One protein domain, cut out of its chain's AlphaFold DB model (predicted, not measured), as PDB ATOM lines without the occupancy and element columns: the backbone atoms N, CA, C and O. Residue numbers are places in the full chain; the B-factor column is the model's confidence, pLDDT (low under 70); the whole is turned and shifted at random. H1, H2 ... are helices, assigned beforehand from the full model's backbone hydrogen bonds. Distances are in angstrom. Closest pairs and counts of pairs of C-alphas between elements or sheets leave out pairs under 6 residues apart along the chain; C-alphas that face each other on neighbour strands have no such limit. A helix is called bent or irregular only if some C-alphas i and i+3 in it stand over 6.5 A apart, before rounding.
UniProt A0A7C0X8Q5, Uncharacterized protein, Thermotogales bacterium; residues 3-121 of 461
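What this domain is: This is residues 3 to 121 of the 461 residues of an uncharacterized protein of Thermotogales bacterium (UniProt A0A7C0X8Q5). Four longer helices, H5 to H8, make one lobe in which H7 packs steeply across H5, H6 and H8; beside it, four short helices, H1 to H4, make a looser lobe in which no helix clearly touches another. H5 and H8 run opposite ways at a shallow tilt of 13 degrees, and their centres are the nearest to the mean of the C-alphas, at 7.4 A and 8.1 A, while those of H1 and H2 are the farthest from it, at 16.3 A and 15.9 A. The printed part has 119 residues, with eight named helices in the order H1 to H8 and no named strand: the class is all helix. It is compact, with a radius of gyration of the C-alphas of 13.9 A, and rounded, spanning 34 by 29 by 22 A.

Where its parts are: Find C-alpha 3 at (-24.561, -42.811, -24.141); from there H1 runs over residues 3 to 11, 12.0 A. H2, residues 14 to 18, measures 6.1 A, and H3, residues 21 to 29, 12.0 A. H4, residues 39 to 44, measures 9.7 A and is irregular: C-alphas 40 and 43 are 8.3 A apart. Look next for C-alpha 51 at (-30.544, -31.981, -15.898), where H5, residues 51 to 62, begins its 15.9 A. H6, residues 66 to 78, measures 18.5 A, and H7, residues 81 to 96, 22.5 A. H8, residues 102 to 116, runs 20.7 A to C-alpha 116 at (-33.225, -34.048, -9.825).

How they stand to each other: Start at Leu 11: its C-alpha is 6.3 A from that of Val 22, the closest of H1 and H3, which are close but not clearly touching. H4 and H5 are close but not clearly touching too, with the C-alphas of Leu 41 and Gln 53 closest at 7.2 A. H5 touches H6 at a steep tilt of 55 degrees, opposite ways, closest at the C-alphas of Met 55 and Ala 69, 4.8 A. With residues 58 to 62 alone, H5 touches H7; the C-alphas of Cys 62 and Gly 94 come closest, 3.8 A. H6 and H7 touch, closest at the C-alphas of Ala 75 and Met 84, 6.1 A. H7 touches H8 at a steep tilt of 50 degrees, opposite ways, closest at the C-alphas of Ile 92 and Ala 105, 5.3 A. H5 and H8 only just touch, with 3 pairs of C-alphas within 8 A, closest at Ile 54 and Ser 116, 6.9 A. Among the pairs that are apart are H1 and H7, and H3 and H6. Every O i to N i+4 pair is within hydrogen-bond range in H1, H2, H3, H5, H6, H7 and H8; H4 has 0 of 2, with 2 of 3 O i to N i+3 pairs within range.

The domain as a whole: The two C-alphas farthest apart are those of Thr 32 and Glu 82, 39.3 A. The printed part has no cut and no long link. The mean pLDDT of the printed part is 88.8, and residues 32 to 37 are under 70.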
ATOM      1  N   ASP A   3     -23.531 -43.119 -25.138       92.31
ATOM      2  CA  ASP A   3     -24.561 -42.811 -24.141       92.31
ATOM      3  C   ASP A   3     -24.367 -43.626 -22.859       92.31
ATOM      4  O   ASP A   3     -24.453 -43.083 -21.762       92.31
ATOM      5  N   ASP A   4     -23.985 -44.900 -22.977       92.88
ATOM      6  CA  ASP A   4     -23.682 -45.761 -21.831       92.88
ATOM      7  C   ASP A   4     -22.530 -45.230 -20.981       92.88
ATOM      8  O   ASP A   4     -22.598 -45.264 -19.753       92.88
ATOM      9  N   ILE A   5     -21.479 -44.723 -21.629       95.38
ATOM     10  CA  ILE A   5     -20.337 -44.122 -20.935       95.38
ATOM     11  C   ILE A   5     -20.801 -42.842 -20.229       95.38
ATOM     12  O   ILE A   5     -20.466 -42.626 -19.065       95.38
ATOM     13  N   SER A   6     -21.642 -42.043 -20.889       96.00
ATOM     14  CA  SER A   6     -22.181 -40.797 -20.338       96.00
ATOM     15  C   SER A   6     -23.054 -41.046 -19.114       96.00
ATOM     16  O   SER A   6     -22.924 -40.353 -18.101       96.00
ATOM     17  N   ILE A   7     -23.913 -42.062 -19.179       94.19
ATOM     18  CA  ILE A   7     -24.767 -42.488 -18.072       94.19
ATOM     19  C   ILE A   7     -23.914 -43.047 -16.935       94.19
ATOM     20  O   ILE A   7     -24.135 -42.690 -15.782       94.19
ATOM     21  N   MET A   8     -22.900 -43.862 -17.235       93.31
ATOM     22  CA  MET A   8     -21.986 -44.390 -16.222       93.31
ATOM     23  C   MET A   8     -21.246 -43.263 -15.489       93.31
ATOM     24  O   MET A   8     -21.190 -43.280 -14.262       93.31
ATOM     25  N   ILE A   9     -20.738 -42.255 -16.207       93.06
ATOM     26  CA  ILE A   9     -20.103 -41.069 -15.606       93.06
ATOM     27  C   ILE A   9     -21.094 -40.321 -14.703       93.06
ATOM     28  O   ILE A   9     -20.739 -39.889 -13.605       93.06
ATOM     29  N   ALA A  10     -22.348 -40.184 -15.136       93.06
ATOM     30  CA  ALA A  10     -23.379 -39.512 -14.356       93.06
ATOM     31  C   ALA A  10     -23.814 -40.313 -13.115       93.06
ATOM     32  O   ALA A  10     -24.104 -39.714 -12.078       93.06
ATOM     33  N   LEU A  11     -23.854 -41.643 -13.183       91.25
ATOM     34  CA  LEU A  11     -24.385 -42.499 -12.120       91.25
ATOM     35  C   LEU A  11     -23.324 -43.021 -11.144       91.25
ATOM     36  O   LEU A  11     -23.654 -43.292  -9.994       91.25
ATOM     37  N   ASN A  12     -22.058 -43.132 -11.545       88.50
ATOM     38  CA  ASN A  12     -20.988 -43.647 -10.686       88.50
ATOM     39  C   ASN A  12     -20.478 -42.580  -9.698       88.50
ATOM     40  O   ASN A  12     -19.323 -42.159  -9.736       88.50
ATOM     41  N   ARG A  13     -21.378 -42.080  -8.845       89.75
ATOM     42  CA  ARG A  13     -21.120 -41.045  -7.835       89.75
ATOM     43  C   ARG A  13     -21.806 -41.424  -6.515       89.75
ATOM     44  O   ARG A  13     -22.861 -42.058  -6.559       89.75
ATOM     45  N   PRO A  14     -21.287 -40.992  -5.346       84.56
ATOM     46  CA  PRO A  14     -21.831 -41.395  -4.046       84.56
ATOM     47  C   PRO A  14     -23.341 -41.165  -3.889       84.56
ATOM     48  O   PRO A  14     -24.042 -42.045  -3.407       84.56
ATOM     49  N   GLY A  15     -23.861 -40.024  -4.356       84.56
ATOM     50  CA  GLY A  15     -25.287 -39.682  -4.259       84.56
ATOM     51  C   GLY A  15     -26.221 -40.639  -5.022       84.56
ATOM     52  O   GLY A  15     -27.066 -41.279  -4.395       84.56
ATOM     53  N   PRO A  16     -26.070 -40.788  -6.354       82.88
ATOM     54  CA  PRO A  16     -26.814 -41.785  -7.128       82.88
ATOM     55  C   PRO A  16     -26.707 -43.221  -6.588       82.88
ATOM     56  O   PRO A  16     -27.686 -43.961  -6.608       82.88
ATOM     57  N   ILE A  17     -25.529 -43.627  -6.099       84.56
ATOM     58  CA  ILE A  17     -25.315 -44.985  -5.575       84.56
ATOM     59  C   ILE A  17     -26.096 -45.194  -4.270       84.56
ATOM     60  O   ILE A  17     -26.758 -46.215  -4.108       84.56
ATOM     61  N   GLN A  18     -26.064 -44.219  -3.357       82.12
ATOM     62  CA  GLN A  18     -26.757 -44.295  -2.064       82.12
ATOM     63  C   GLN A  18     -28.285 -44.177  -2.175       82.12
ATOM     64  O   GLN A  18     -28.996 -44.653  -1.298       82.12
ATOM     65  N   SER A  19     -28.794 -43.551  -3.238       77.56
ATOM     66  CA  SER A  19     -30.230 -43.300  -3.446       77.56
ATOM     67  C   SER A  19     -30.959 -44.407  -4.215       77.56
ATOM     68  O   SER A  19     -32.075 -44.190  -4.667       77.56
ATOM     69  N   ASN A  20     -30.342 -45.581  -4.396       82.50
ATOM     70  CA  ASN A  20     -30.840 -46.682  -5.235       82.50
ATOM     71  C   ASN A  20     -31.043 -46.347  -6.727       82.50
ATOM     72  O   ASN A  20     -31.349 -47.254  -7.495       82.50
ATOM     73  N   LEU A  21     -30.754 -45.120  -7.177       82.50
ATOM     74  CA  LEU A  21     -30.897 -44.687  -8.573       82.50
ATOM     75  C   LEU A  21     -30.155 -45.607  -9.555       82.50
ATOM     76  O   LEU A  21     -30.665 -45.930 -10.626       82.50
ATOM     77  N   VAL A  22     -28.959 -46.077  -9.188       86.94
ATOM     78  CA  VAL A  22     -28.204 -47.038 -10.013       86.94
ATOM     79  C   VAL A  22     -28.941 -48.375 -10.135       86.94
ATOM     80  O   VAL A  22     -28.991 -48.955 -11.218       86.94
ATOM     81  N   SER A  23     -29.523 -48.860  -9.037       86.06
ATOM     82  CA  SER A  23     -30.303 -50.101  -9.012       86.06
ATOM     83  C   SER A  23     -31.550 -49.969  -9.883       86.06
ATOM     84  O   SER A  23     -31.773 -50.806 -10.757       86.06
ATOM     85  N   ASP A  24     -32.299 -48.878  -9.724       83.75
ATOM     86  CA  ASP A  24     -33.517 -48.605 -10.492       83.75
ATOM     87  C   ASP A  24     -33.214 -48.498 -11.991       83.75
ATOM     88  O   ASP A  24     -33.893 -49.119 -12.812       83.75
ATOM     89  N   PHE A  25     -32.126 -47.804 -12.353       86.50
ATOM     90  CA  PHE A  25     -31.651 -47.729 -13.736       86.50
ATOM     91  C   PHE A  25     -31.355 -49.113 -14.318       86.50
ATOM     92  O   PHE A  25     -31.806 -49.437 -15.418       86.50
ATOM     93  N   LEU A  26     -30.623 -49.955 -13.583       87.69
ATOM     94  CA  LEU A  26     -30.277 -51.300 -14.040       87.69
ATOM     95  C   LEU A  26     -31.506 -52.203 -14.174       87.69
ATOM     96  O   LEU A  26     -31.586 -52.962 -15.142       87.69
ATOM     97  N   LYS A  27     -32.458 -52.126 -13.237       86.38
ATOM     98  CA  LYS A  27     -33.700 -52.906 -13.283       86.38
ATOM     99  C   LYS A  27     -34.576 -52.507 -14.473       86.38
ATOM    100  O   LYS A  27     -35.003 -53.389 -15.223       86.38
ATOM    101  N   SER A  28     -34.748 -51.201 -14.699       84.56
ATOM    102  CA  SER A  28     -35.493 -50.677 -15.849       84.56
ATOM    103  C   SER A  28     -34.834 -51.085 -17.169       84.56
ATOM    104  O   SER A  28     -35.467 -51.671 -18.050       84.56
ATOM    105  N   ARG A  29     -33.514 -50.900 -17.280       85.19
ATOM    106  CA  ARG A  29     -32.754 -51.254 -18.484       85.19
ATOM    107  C   ARG A  29     -32.807 -52.747 -18.812       85.19
ATOM    108  O   ARG A  29     -32.836 -53.121 -19.983       85.19
ATOM    109  N   ARG A  30     -32.810 -53.609 -17.789       85.69
ATOM    110  CA  ARG A  30     -32.943 -55.070 -17.941       85.69
ATOM    111  C   ARG A  30     -34.389 -55.526 -18.143       85.69
ATOM    112  O   ARG A  30     -34.593 -56.706 -18.410       85.69
ATOM    113  N   LYS A  31     -35.371 -54.624 -18.029       79.56
ATOM    114  CA  LYS A  31     -36.812 -54.924 -18.073       79.56
ATOM    115  C   LYS A  31     -37.227 -55.997 -17.057       79.56
ATOM    116  O   LYS A  31     -38.128 -56.785 -17.324       79.56
ATOM    117  N   THR A  32     -36.531 -56.069 -15.920       68.62
ATOM    118  CA  THR A  32     -36.768 -57.106 -14.901       68.62
ATOM    119  C   THR A  32     -37.818 -56.674 -13.889       68.62
ATOM    120  O   THR A  32     -38.658 -57.480 -13.515       68.62
ATOM    121  N   GLU A  33     -37.784 -55.408 -13.471       59.88
ATOM    122  CA  GLU A  33     -38.748 -54.771 -12.569       59.88
ATOM    123  C   GLU A  33     -38.691 -53.260 -12.841       59.88
ATOM    124  O   GLU A  33     -37.599 -52.698 -12.885       59.88
ATOM    125  N   GLY A  34     -39.824 -52.593 -13.046       56.09
ATOM    126  CA  GLY A  34     -39.860 -51.140 -13.232       56.09
ATOM    127  C   GLY A  34     -40.802 -50.717 -14.348       56.09
ATOM    128  O   GLY A  34     -40.651 -51.126 -15.499       56.09
ATOM    129  N   GLU A  35     -41.780 -49.887 -13.998       55.97
ATOM    130  CA  GLU A  35     -42.557 -49.146 -14.983       55.97
ATOM    131  C   GLU A  35     -41.647 -48.113 -15.658       55.97
ATOM    132  O   GLU A  35     -40.895 -47.392 -14.998       55.97
ATOM    133  N   PHE A  36     -41.711 -48.039 -16.988       57.78
ATOM    134  CA  PHE A  36     -41.165 -46.913 -17.738       57.78
ATOM    135  C   PHE A  36     -41.839 -45.633 -17.230       57.78
ATOM    136  O   PHE A  36     -42.984 -45.366 -17.580       57.78
ATOM    137  N   MET A  37     -41.143 -44.847 -16.403       69.81
ATOM    138  CA  MET A  37     -41.733 -43.626 -15.842       69.81
ATOM    139  C   MET A  37     -41.955 -42.561 -16.918       69.81
ATOM    140  O   MET A  37     -42.998 -41.916 -16.942       69.81
ATOM    141  N   PHE A  38     -40.996 -42.395 -17.835       81.50
ATOM    142  CA  PHE A  38     -41.077 -41.394 -18.896       81.50
ATOM    143  C   PHE A  38     -40.612 -41.965 -20.238       81.50
ATOM    144  O   PHE A  38     -39.415 -42.108 -20.477       81.50
ATOM    145  N   GLU A  39     -41.546 -42.238 -21.152       83.56
ATOM    146  CA  GLU A  39     -41.250 -42.757 -22.501       83.56
ATOM    147  C   GLU A  39     -40.264 -41.861 -23.273       83.56
ATOM    148  O   GLU A  39     -39.351 -42.338 -23.940       83.56
ATOM    149  N   MET A  40     -40.361 -40.542 -23.074       86.75
ATOM    150  CA  MET A  40     -39.447 -39.549 -23.648       86.75
ATOM    151  C   MET A  40     -37.972 -39.719 -23.231       86.75
ATOM    152  O   MET A  40     -37.096 -39.123 -23.858       86.75
ATOM    153  N   LEU A  41     -37.684 -40.502 -22.185       90.31
ATOM    154  CA  LEU A  41     -36.343 -40.756 -21.648       90.31
ATOM    155  C   LEU A  41     -35.827 -42.156 -22.010       90.31
ATOM    156  O   LEU A  41     -35.138 -42.794 -21.212       90.31
ATOM    157  N   GLU A  42     -36.153 -42.654 -23.204       87.62
ATOM    158  CA  GLU A  42     -35.715 -43.970 -23.694       87.62
ATOM    159  C   GLU A  42     -34.197 -44.187 -23.535       87.62
ATOM    160  O   GLU A  42     -33.760 -45.236 -23.060       87.62
ATOM    161  N   GLU A  43     -33.398 -43.153 -23.823       88.25
ATOM    162  CA  GLU A  43     -31.933 -43.163 -23.687       88.25
ATOM    163  C   GLU A  43     -31.438 -43.543 -22.281       88.25
ATOM    164  O   GLU A  43     -30.360 -44.113 -22.136       88.25
ATOM    165  N   THR A  44     -32.231 -43.271 -21.242       90.25
ATOM    166  CA  THR A  44     -31.932 -43.604 -19.843       90.25
ATOM    167  C   THR A  44     -32.953 -44.577 -19.258       90.25
ATOM    168  O   THR A  44     -33.139 -44.637 -18.044       90.25
ATOM    169  N   SER A  45     -33.602 -45.377 -20.114       87.56
ATOM    170  CA  SER A  45     -34.591 -46.387 -19.706       87.56
ATOM    171  C   SER A  45     -35.718 -45.789 -18.854       87.56
ATOM    172  O   SER A  45     -36.104 -46.335 -17.824       87.56
ATOM    173  N   GLY A  46     -36.217 -44.616 -19.241       87.56
ATOM    174  CA  GLY A  46     -37.338 -43.966 -18.566       87.56
ATOM    175  C   GLY A  46     -36.996 -43.275 -17.245       87.56
ATOM    176  O   GLY A  46     -37.891 -42.691 -16.639       87.56
ATOM    177  N   ILE A  47     -35.736 -43.314 -16.799       87.81
ATOM    178  CA  ILE A  47     -35.303 -42.743 -15.518       87.81
ATOM    179  C   ILE A  47     -34.557 -41.427 -15.758       87.81
ATOM    180  O   ILE A  47     -33.623 -41.401 -16.564       87.81
ATOM    181  N   PRO A  48     -34.918 -40.328 -15.074       89.94
ATOM    182  CA  PRO A  48     -34.174 -39.081 -15.170       89.94
ATOM    183  C   PRO A  48     -32.763 -39.210 -14.580       89.94
ATOM    184  O   PRO A  48     -32.583 -39.472 -13.394       89.94
ATOM    185  N   VAL A  49     -31.751 -38.985 -15.415       92.19
ATOM    186  CA  VAL A  49     -30.325 -38.982 -15.038       92.19
ATOM    187  C   VAL A  49     -29.702 -37.606 -15.268       92.19
ATOM    188  O   VAL A  49     -28.790 -37.200 -14.541       92.19
ATOM    189  N   PHE A  50     -30.189 -36.867 -16.267       94.38
ATOM    190  CA  PHE A  50     -29.602 -35.597 -16.676       94.38
ATOM    191  C   PHE A  50     -30.486 -34.392 -16.371       94.38
ATOM    192  O   PHE A  50     -31.712 -34.457 -16.410       94.38
ATOM    193  N   GLN A  51     -29.854 -33.246 -16.140       94.06
ATOM    194  CA  GLN A  51     -30.544 -31.981 -15.898       94.06
ATOM    195  C   GLN A  51     -31.396 -31.556 -17.099       94.06
ATOM    196  O   GLN A  51     -32.518 -31.081 -16.942       94.06
ATOM    197  N   GLU A  52     -30.883 -31.780 -18.304       94.12
ATOM    198  CA  GLU A  52     -31.568 -31.519 -19.564       94.12
ATOM    199  C   GLU A  52     -32.836 -32.375 -19.709       94.12
ATOM    200  O   GLU A  52     -33.809 -31.927 -20.311       94.12
ATOM    201  N   GLN A  53     -32.875 -33.567 -19.102       94.12
ATOM    202  CA  GLN A  53     -34.078 -34.401 -19.065       94.12
ATOM    203  C   GLN A  53     -35.136 -33.814 -18.126       94.12
ATOM    204  O   GLN A  53     -36.300 -33.767 -18.502       94.12
ATOM    205  N   ILE A  54     -34.748 -33.275 -16.964       92.94
ATOM    206  CA  ILE A  54     -35.669 -32.564 -16.054       92.94
ATOM    207  C   ILE A  54     -36.285 -31.338 -16.743       92.94
ATOM    208  O   ILE A  54     -37.492 -31.094 -16.668       92.94
ATOM    209  N   MET A  55     -35.464 -30.590 -17.484       94.62
ATOM    210  CA  MET A  55     -35.947 -29.479 -18.303       94.62
ATOM    211  C   MET A  55     -36.928 -29.967 -19.372       94.62
ATOM    212  O   MET A  55     -37.997 -29.390 -19.534       94.62
ATOM    213  N   ARG A  56     -36.604 -31.061 -20.069       94.38
ATOM    214  CA  ARG A  56     -37.467 -31.639 -21.103       94.38
ATOM    215  C   ARG A  56     -38.813 -32.099 -20.536       94.38
ATOM    216  O   ARG A  56     -39.835 -31.774 -21.129       94.38
ATOM    217  N   ILE A  57     -38.826 -32.772 -19.381       92.94
ATOM    218  CA  ILE A  57     -40.056 -33.191 -18.685       92.94
ATOM    219  C   ILE A  57     -40.931 -31.977 -18.369       92.94
ATOM    220  O   ILE A  57     -42.113 -31.988 -18.685       92.94
ATOM    221  N   SER A  58     -40.370 -30.914 -17.784       94.25
ATOM    222  CA  SER A  58     -41.169 -29.733 -17.411       94.25
ATOM    223  C   SER A  58     -41.695 -28.954 -18.626       94.25
ATOM    224  O   SER A  58     -42.826 -28.469 -18.603       94.25
ATOM    225  N   MET A  59     -40.929 -28.874 -19.718       94.81
ATOM    226  CA  MET A  59     -41.406 -28.264 -20.966       94.81
ATOM    227  C   MET A  59     -42.495 -29.104 -21.625       94.81
ATOM    228  O   MET A  59     -43.556 -28.582 -21.962       94.81
ATOM    229  N   GLU A  60     -42.239 -30.400 -21.809       92.44
ATOM    230  CA  GLU A  60     -43.179 -31.272 -22.495       92.44
ATOM    231  C   GLU A  60     -44.405 -31.493 -21.620       92.44
ATOM    232  O   GLU A  60     -45.481 -31.132 -22.058       92.44
ATOM    233  N   LEU A  61     -44.286 -32.003 -20.394       91.19
ATOM    234  CA  LEU A  61     -45.441 -32.384 -19.571       91.19
ATOM    235  C   LEU A  61     -46.166 -31.213 -18.902       91.19
ATOM    236  O   LEU A  61     -47.379 -31.299 -18.723       91.19
ATOM    237  N   CYS A  62     -45.466 -30.132 -18.561       93.50
ATOM    238  CA  CYS A  62     -46.041 -29.046 -17.760       93.50
ATOM    239  C   CYS A  62     -46.177 -27.723 -18.525       93.50
ATOM    240  O   CYS A  62     -46.676 -26.745 -17.974       93.50
ATOM    241  N   GLY A  63     -45.746 -27.671 -19.791       93.75
ATOM    242  CA  GLY A  63     -45.860 -26.479 -20.633       93.75
ATOM    243  C   GLY A  63     -44.910 -25.344 -20.246       93.75
ATOM    244  O   GLY A  63     -45.191 -24.184 -20.550       93.75
ATOM    245  N   PHE A  64     -43.800 -25.646 -19.562       96.56
ATOM    246  CA  PHE A  64     -42.803 -24.631 -19.223       96.56
ATOM    247  C   PHE A  64     -42.146 -24.091 -20.497       96.56
ATOM    248  O   PHE A  64     -41.872 -24.830 -21.443       96.56
ATOM    249  N   THR A  65     -41.832 -22.798 -20.514       96.62
ATOM    250  CA  THR A  65     -40.935 -22.249 -21.539       96.62
ATOM    251  C   THR A  65     -39.493 -22.719 -21.293       96.62
ATOM    252  O   THR A  65     -39.151 -23.064 -20.159       96.62
ATOM    253  N   PRO A  66     -38.597 -22.672 -22.298       95.31
ATOM    254  CA  PRO A  66     -37.185 -23.011 -22.096       95.31
ATOM    255  C   PRO A  66     -36.523 -22.222 -20.957       95.31
ATOM    256  O   PRO A  66     -35.738 -22.777 -20.190       95.31
ATOM    257  N   THR A  67     -36.887 -20.944 -20.801       96.06
ATOM    258  CA  THR A  67     -36.416 -20.098 -19.696       96.06
ATOM    259  C   THR A  67     -36.920 -20.610 -18.350       96.06
ATOM    260  O   THR A  67     -36.122 -20.796 -17.438       96.06
ATOM    261  N   GLN A  68     -38.219 -20.904 -18.236       96.00
ATOM    262  CA  GLN A  68     -38.806 -21.428 -16.998       96.00
ATOM    263  C   GLN A  68     -38.215 -22.787 -16.614       96.00
ATOM    264  O   GLN A  68     -37.986 -23.040 -15.436       96.00
ATOM    265  N   ALA A  69     -37.932 -23.645 -17.594       95.38
ATOM    266  CA  ALA A  69     -37.306 -24.941 -17.362       95.38
ATOM    267  C   ALA A  69     -35.872 -24.811 -16.810       95.38
ATOM    268  O   ALA A  69     -35.516 -25.525 -15.869       95.38
ATOM    269  N   ASP A  70     -35.048 -23.882 -17.325       92.94
ATOM    270  CA  ASP A  70     -33.713 -23.631 -16.746       92.94
ATOM    271  C   ASP A  70     -33.810 -22.983 -15.360       92.94
ATOM    272  O   ASP A  70     -33.063 -23.351 -14.453       92.94
ATOM    273  N   GLU A  71     -34.738 -22.047 -15.155       94.19
ATOM    274  CA  GLU A  71     -34.962 -21.454 -13.834       94.19
ATOM    275  C   GLU A  71     -35.398 -22.504 -12.804       94.19
ATOM    276  O   GLU A  71     -34.864 -22.514 -11.693       94.19
ATOM    277  N   PHE A  72     -36.286 -23.426 -13.186       93.50
ATOM    278  CA  PHE A  72     -36.695 -24.560 -12.359       93.50
ATOM    279  C   PHE A  72     -35.497 -25.452 -12.009       93.50
ATOM    280  O   PHE A  72     -35.215 -25.680 -10.834       93.50
ATOM    281  N   ARG A  73     -34.698 -25.859 -13.005       92.50
ATOM    282  CA  ARG A  73     -33.452 -26.621 -12.790       92.50
ATOM    283  C   ARG A  73     -32.494 -25.906 -11.820       92.50
ATOM    284  O   ARG A  73     -31.870 -26.546 -10.965       92.50
ATOM    285  N   ARG A  74     -32.360 -24.577 -11.928       90.88
ATOM    286  CA  ARG A  74     -31.541 -23.763 -11.009       90.88
ATOM    287  C   ARG A  74     -32.128 -23.711  -9.603       90.88
ATOM    288  O   ARG A  74     -31.349 -23.766  -8.653       90.88
ATOM    289  N   ALA A  75     -33.449 -23.598  -9.469       91.25
ATOM    290  CA  ALA A  75     -34.135 -23.598  -8.179       91.25
ATOM    291  C   ALA A  75     -33.891 -24.916  -7.429       91.25
ATOM    292  O   ALA A  75     -33.505 -24.874  -6.261       91.25
ATOM    293  N   ILE A  76     -33.960 -26.055  -8.131       88.25
ATOM    294  CA  ILE A  76     -33.622 -27.374  -7.571       88.25
ATOM    295  C   ILE A  76     -32.167 -27.402  -7.097       88.25
ATOM    296  O   ILE A  76     -31.883 -27.740  -5.949       88.25
ATOM    297  N   SER A  77     -31.236 -26.984  -7.961       85.88
ATOM    298  CA  SER A  77     -29.797 -27.007  -7.653       85.88
ATOM    299  C   SER A  77     -29.437 -26.141  -6.439       85.88
ATOM    300  O   SER A  77     -28.514 -26.467  -5.696       85.88
ATOM    301  N   LYS A  78     -30.151 -25.025  -6.243       88.25
ATOM    302  CA  LYS A  78     -29.947 -24.092  -5.126       88.25
ATOM    303  C   LYS A  78     -30.786 -24.415  -3.889       88.25
ATOM    304  O   LYS A  78     -30.560 -23.786  -2.861       88.25
ATOM    305  N   LYS A  79     -31.726 -25.363  -3.986       86.62
ATOM    306  CA  LYS A  79     -32.720 -25.673  -2.947       86.62
ATOM    307  C   LYS A  79     -33.475 -24.423  -2.470       86.62
ATOM    308  O   LYS A  79     -33.642 -24.225  -1.273       86.62
ATOM    309  N   ASP A  80     -33.879 -23.566  -3.410       88.12
ATOM    310  CA  ASP A  80     -34.562 -22.287  -3.147       88.12
ATOM    311  C   ASP A  80     -36.050 -22.532  -2.804       88.12
ATOM    312  O   ASP A  80     -36.819 -22.833  -3.719       88.12
ATOM    313  N   PRO A  81     -36.482 -22.443  -1.528       88.38
ATOM    314  CA  PRO A  81     -37.803 -22.923  -1.115       88.38
ATOM    315  C   PRO A  81     -38.958 -22.147  -1.755       88.38
ATOM    316  O   PRO A  81     -39.928 -22.752  -2.201       88.38
ATOM    317  N   GLU A  82     -38.836 -20.819  -1.851       90.62
ATOM    318  CA  GLU A  82     -39.889 -19.957  -2.403       90.62
ATOM    319  C   GLU A  82     -40.103 -20.230  -3.892       90.62
ATOM    320  O   GLU A  82     -41.234 -20.379  -4.357       90.62
ATOM    321  N   LYS A  83     -39.009 -20.348  -4.654       91.25
ATOM    322  CA  LYS A  83     -39.105 -20.678  -6.081       91.25
ATOM    323  C   LYS A  83     -39.581 -22.102  -6.298       91.25
ATOM    324  O   LYS A  83     -40.326 -22.340  -7.244       91.25
ATOM    325  N   MET A  84     -39.149 -23.037  -5.456       90.31
ATOM    326  CA  MET A  84     -39.563 -24.429  -5.568       90.31
ATOM    327  C   MET A  84     -41.068 -24.589  -5.378       90.31
ATOM    328  O   MET A  84     -41.668 -25.299  -6.179       90.31
ATOM    329  N   GLU A  85     -41.684 -23.893  -4.418       92.19
ATOM    330  CA  GLU A  85     -43.142 -23.947  -4.248       92.19
ATOM    331  C   GLU A  85     -43.869 -23.349  -5.462       92.19
ATOM    332  O   GLU A  85     -44.757 -23.978  -6.034       92.19
ATOM    333  N   ALA A  86     -43.408 -22.197  -5.959       92.81
ATOM    334  CA  ALA A  86     -43.993 -21.574  -7.148       92.81
ATOM    335  C   ALA A  86     -43.878 -22.454  -8.411       92.81
ATOM    336  O   ALA A  86     -44.786 -22.479  -9.248       92.81
ATOM    337  N   TYR A  87     -42.763 -23.173  -8.588       94.25
ATOM    338  CA  TYR A  87     -42.623 -24.117  -9.700       94.25
ATOM    339  C   TYR A  87     -43.381 -25.421  -9.462       94.25
ATOM    340  O   TYR A  87     -43.844 -25.998 -10.440       94.25
ATOM    341  N   ARG A  88     -43.551 -25.866  -8.212       94.75
ATOM    342  CA  ARG A  88     -44.371 -27.031  -7.854       94.75
ATOM    343  C   ARG A  88     -45.821 -26.822  -8.264       94.75
ATOM    344  O   ARG A  88     -46.356 -27.647  -9.000       94.75
ATOM    345  N   GLU A  89     -46.416 -25.692  -7.886       94.69
ATOM    346  CA  GLU A  89     -47.784 -25.339  -8.286       94.69
ATOM    347  C   GLU A  89     -47.940 -25.340  -9.812       94.69
ATOM    348  O   GLU A  89     -48.839 -25.984 -10.352       94.69
ATOM    349  N   LYS A  90     -47.016 -24.687 -10.531       95.31
ATOM    350  CA  LYS A  90     -47.028 -24.668 -12.004       95.31
ATOM    351  C   LYS A  90     -46.853 -26.051 -12.623       95.31
ATOM    352  O   LYS A  90     -47.447 -26.332 -13.661       95.31
ATOM    353  N   PHE A  91     -46.007 -26.891 -12.035       95.75
ATOM    354  CA  PHE A  91     -45.748 -28.238 -12.532       95.75
ATOM    355  C   PHE A  91     -47.002 -29.111 -12.404       95.75
ATOM    356  O   PHE A  91     -47.392 -29.765 -13.375       95.75
ATOM    357  N   ILE A  92     -47.660 -29.062 -11.241       95.94
ATOM    358  CA  ILE A  92     -48.905 -29.788 -10.961       95.94
ATOM    359  C   ILE A  92     -50.035 -29.292 -11.874       95.94
ATOM    360  O   ILE A  92     -50.661 -30.109 -12.545       95.94
ATOM    361  N   ASP A  93     -50.245 -27.976 -11.987       96.06
ATOM    362  CA  ASP A  93     -51.257 -27.389 -12.884       96.06
ATOM    363  C   ASP A  93     -51.025 -27.788 -14.353       96.06
ATOM    364  O   ASP A  93     -51.960 -28.136 -15.077       96.06
ATOM    365  N   GLY A  94     -49.762 -27.815 -14.789       94.81
ATOM    366  CA  GLY A  94     -49.382 -28.278 -16.122       94.81
ATOM    367  C   GLY A  94     -49.771 -29.738 -16.389       94.81
ATOM    368  O   GLY A  94     -50.334 -30.038 -17.445       94.81
ATOM    369  N   LEU A  95     -49.540 -30.633 -15.422       94.25
ATOM    370  CA  LEU A  95     -49.956 -32.037 -15.513       94.25
ATOM    371  C   LEU A  95     -51.481 -32.190 -15.472       94.25
ATOM    372  O   LEU A  95     -52.046 -32.928 -16.280       94.25
ATOM    373  N   MET A  96     -52.172 -31.459 -14.599       95.44
ATOM    374  CA  MET A  96     -53.635 -31.505 -14.522       95.44
ATOM    375  C   MET A  96     -54.294 -31.062 -15.834       95.44
ATOM    376  O   MET A  96     -55.238 -31.698 -16.305       95.44
ATOM    377  N   LYS A  97     -53.739 -30.048 -16.510       94.81
ATOM    378  CA  LYS A  97     -54.176 -29.624 -17.855       94.81
ATOM    379  C   LYS A  97     -53.988 -30.692 -18.934       94.81
ATOM    380  O   LYS A  97     -54.633 -30.615 -19.978       94.81
ATOM    381  N   ARG A  98     -53.132 -31.687 -18.695       88.81
ATOM    382  CA  ARG A  98     -52.941 -32.862 -19.560       88.81
ATOM    383  C   ARG A  98     -53.808 -34.063 -19.188       88.81
ATOM    384  O   ARG A  98     -53.707 -35.090 -19.852       88.81
ATOM    385  N   GLY A  99     -54.673 -33.932 -18.184       91.00
ATOM    386  CA  GLY A  99     -55.613 -34.978 -17.784       91.00
ATOM    387  C   GLY A  99     -55.092 -35.930 -16.709       91.00
ATOM    388  O   GLY A  99     -55.734 -36.948 -16.465       91.00
ATOM    389  N   TYR A 100     -53.966 -35.617 -16.060       91.69
ATOM    390  CA  TYR A 100     -53.556 -36.317 -14.840       91.69
ATOM    391  C   TYR A 100     -54.399 -35.828 -13.657       91.69
ATOM    392  O   TYR A 100     -54.679 -34.634 -13.546       91.69
ATOM    393  N   ASP A 101     -54.792 -36.729 -12.759       94.94
ATOM    394  CA  ASP A 101     -55.370 -36.310 -11.484       94.94
ATOM    395  C   ASP A 101     -54.300 -35.679 -10.574       94.94
ATOM    396  O   ASP A 101     -53.092 -35.840 -10.772       94.94
ATOM    397  N   GLU A 102     -54.751 -34.923  -9.574       93.56
ATOM    398  CA  GLU A 102     -53.864 -34.202  -8.661       93.56
ATOM    399  C   GLU A 102     -52.934 -35.150  -7.888       93.56
ATOM    400  O   GLU A 102     -51.759 -34.838  -7.689       93.56
ATOM    401  N   GLN A 103     -53.418 -36.330  -7.489       93.94
ATOM    402  CA  GLN A 103     -52.619 -37.301  -6.744       93.94
ATOM    403  C   GLN A 103     -51.449 -37.808  -7.594       93.94
ATOM    404  O   GLN A 103     -50.303 -37.802  -7.138       93.94
ATOM    405  N   LYS A 104     -51.714 -38.170  -8.851       89.81
ATOM    406  CA  LYS A 104     -50.697 -38.617  -9.801       89.81
ATOM    407  C   LYS A 104     -49.749 -37.486 -10.181       89.81
ATOM    408  O   LYS A 104     -48.552 -37.725 -10.324       89.81
ATOM    409  N   ALA A 105     -50.246 -36.256 -10.308       92.88
ATOM    410  CA  ALA A 105     -49.404 -35.097 -10.586       92.88
ATOM    411  C   ALA A 105     -48.392 -34.829  -9.459       92.88
ATOM    412  O   ALA A 105     -47.216 -34.583  -9.735       92.88
ATOM    413  N   ASN A 106     -48.830 -34.941  -8.201       93.06
ATOM    414  CA  ASN A 106     -47.947 -34.853  -7.036       93.06
ATOM    415  C   ASN A 106     -46.924 -36.000  -7.017       93.06
ATOM    416  O   ASN A 106     -45.735 -35.746  -6.846       93.06
ATOM    417  N   GLU A 107     -47.355 -37.239  -7.275       90.00
ATOM    418  CA  GLU A 107     -46.457 -38.402  -7.344       90.00
ATOM    419  C   GLU A 107     -45.360 -38.213  -8.408       90.00
ATOM    420  O   GLU A 107     -44.178 -38.416  -8.134       90.00
ATOM    421  N   ILE A 108     -45.730 -37.764  -9.614       89.00
ATOM    422  CA  ILE A 108     -44.777 -37.484 -10.700       89.00
ATOM    423  C   ILE A 108     -43.798 -36.378 -10.292       89.00
ATOM    424  O   ILE A 108     -42.601 -36.496 -10.560       89.00
ATOM    425  N   PHE A 109     -44.278 -35.311  -9.645       91.62
ATOM    426  CA  PHE A 109     -43.411 -34.239  -9.159       91.62
ATOM    427  C   PHE A 109     -42.394 -34.757  -8.135       91.62
ATOM    428  O   PHE A 109     -41.200 -34.492  -8.282       91.62
ATOM    429  N   ASP A 110     -42.832 -35.540  -7.150       89.44
ATOM    430  CA  ASP A 110     -41.958 -36.096  -6.112       89.44
ATOM    431  C   ASP A 110     -40.892 -37.026  -6.709       89.44
ATOM    432  O   ASP A 110     -39.713 -36.948  -6.351       89.44
ATOM    433  N   ILE A 111     -41.275 -37.850  -7.691       85.31
ATOM    434  CA  ILE A 111     -40.352 -38.689  -8.465       85.31
ATOM    435  C   ILE A 111     -39.296 -37.827  -9.170       85.31
ATOM    436  O   ILE A 111     -38.092 -38.066  -9.029       85.31
ATOM    437  N   VAL A 112     -39.724 -36.799  -9.909       88.38
ATOM    438  CA  VAL A 112     -38.816 -35.879 -10.612       88.38
ATOM    439  C   VAL A 112     -37.873 -35.200  -9.622       88.38
ATOM    440  O   VAL A 112     -36.672 -35.113  -9.890       88.38
ATOM    441  N   MET A 113     -38.367 -34.768  -8.464       88.12
ATOM    442  CA  MET A 113     -37.566 -34.111  -7.433       88.12
ATOM    443  C   MET A 113     -36.524 -35.034  -6.804       88.12
ATOM    444  O   MET A 113     -35.372 -34.621  -6.637       88.12
ATOM    445  N   ASN A 114     -36.888 -36.285  -6.525       84.25
ATOM    446  CA  ASN A 114     -35.963 -37.286  -6.001       84.25
ATOM    447  C   ASN A 114     -34.767 -37.486  -6.940       84.25
ATOM    448  O   ASN A 114     -33.618 -37.446  -6.494       84.25
ATOM    449  N   PHE A 115     -35.013 -37.605  -8.248       81.19
ATOM    450  CA  PHE A 115     -33.943 -37.772  -9.235       81.19
ATOM    451  C   PHE A 115     -33.173 -36.483  -9.525       81.19
ATOM    452  O   PHE A 115     -31.953 -36.511  -9.714       81.19
ATOM    453  N   SER A 116     -33.849 -35.335  -9.507       83.12
ATOM    454  CA  SER A 116     -33.225 -34.048  -9.825       83.12
ATOM    455  C   SER A 116     -32.120 -33.657  -8.843       83.12
ATOM    456  O   SER A 116     -31.160 -33.000  -9.245       83.12
ATOM    457  N   ASN A 117     -32.192 -34.121  -7.589       81.44
ATOM    458  CA  ASN A 117     -31.130 -33.935  -6.591       81.44
ATOM    459  C   ASN A 117     -29.780 -34.539  -7.011       81.44
ATOM    460  O   ASN A 117     -28.733 -34.116  -6.517       81.44
ATOM    461  N   TYR A 118     -29.794 -35.508  -7.925       86.50
ATOM    462  CA  TYR A 118     -28.601 -36.200  -8.406       86.50
ATOM    463  C   TYR A 118     -28.356 -36.005  -9.905       86.50
ATOM    464  O   TYR A 118     -27.359 -36.514 -10.428       86.50
ATOM    465  N   ALA A 119     -29.208 -35.240 -10.590       88.69
ATOM    466  CA  ALA A 119     -29.130 -35.040 -12.027       88.69
ATOM    467  C   ALA A 119     -27.792 -34.413 -12.453       88.69
ATOM    468  O   ALA A 119     -27.312 -33.427 -11.880       88.69
ATOM    469  N   PHE A 120     -27.180 -34.985 -13.488       92.94
ATOM    470  CA  PHE A 120     -25.895 -34.534 -14.016       92.94
ATOM    471  C   PHE A 120     -26.054 -33.681 -15.275       92.94
ATOM    472  O   PHE A 120     -27.065 -33.762 -15.965       92.94
ATOM    473  N   ASN A 121     -25.054 -32.867 -15.604       94.62
ATOM    474  CA  ASN A 121     -25.070 -32.135 -16.865       94.62
ATOM    475  C   ASN A 121     -24.753 -33.089 -18.035       94.62
ATOM    476  O   ASN A 121     -23.667 -33.686 -18.087       94.62
TER     477      ASN A 121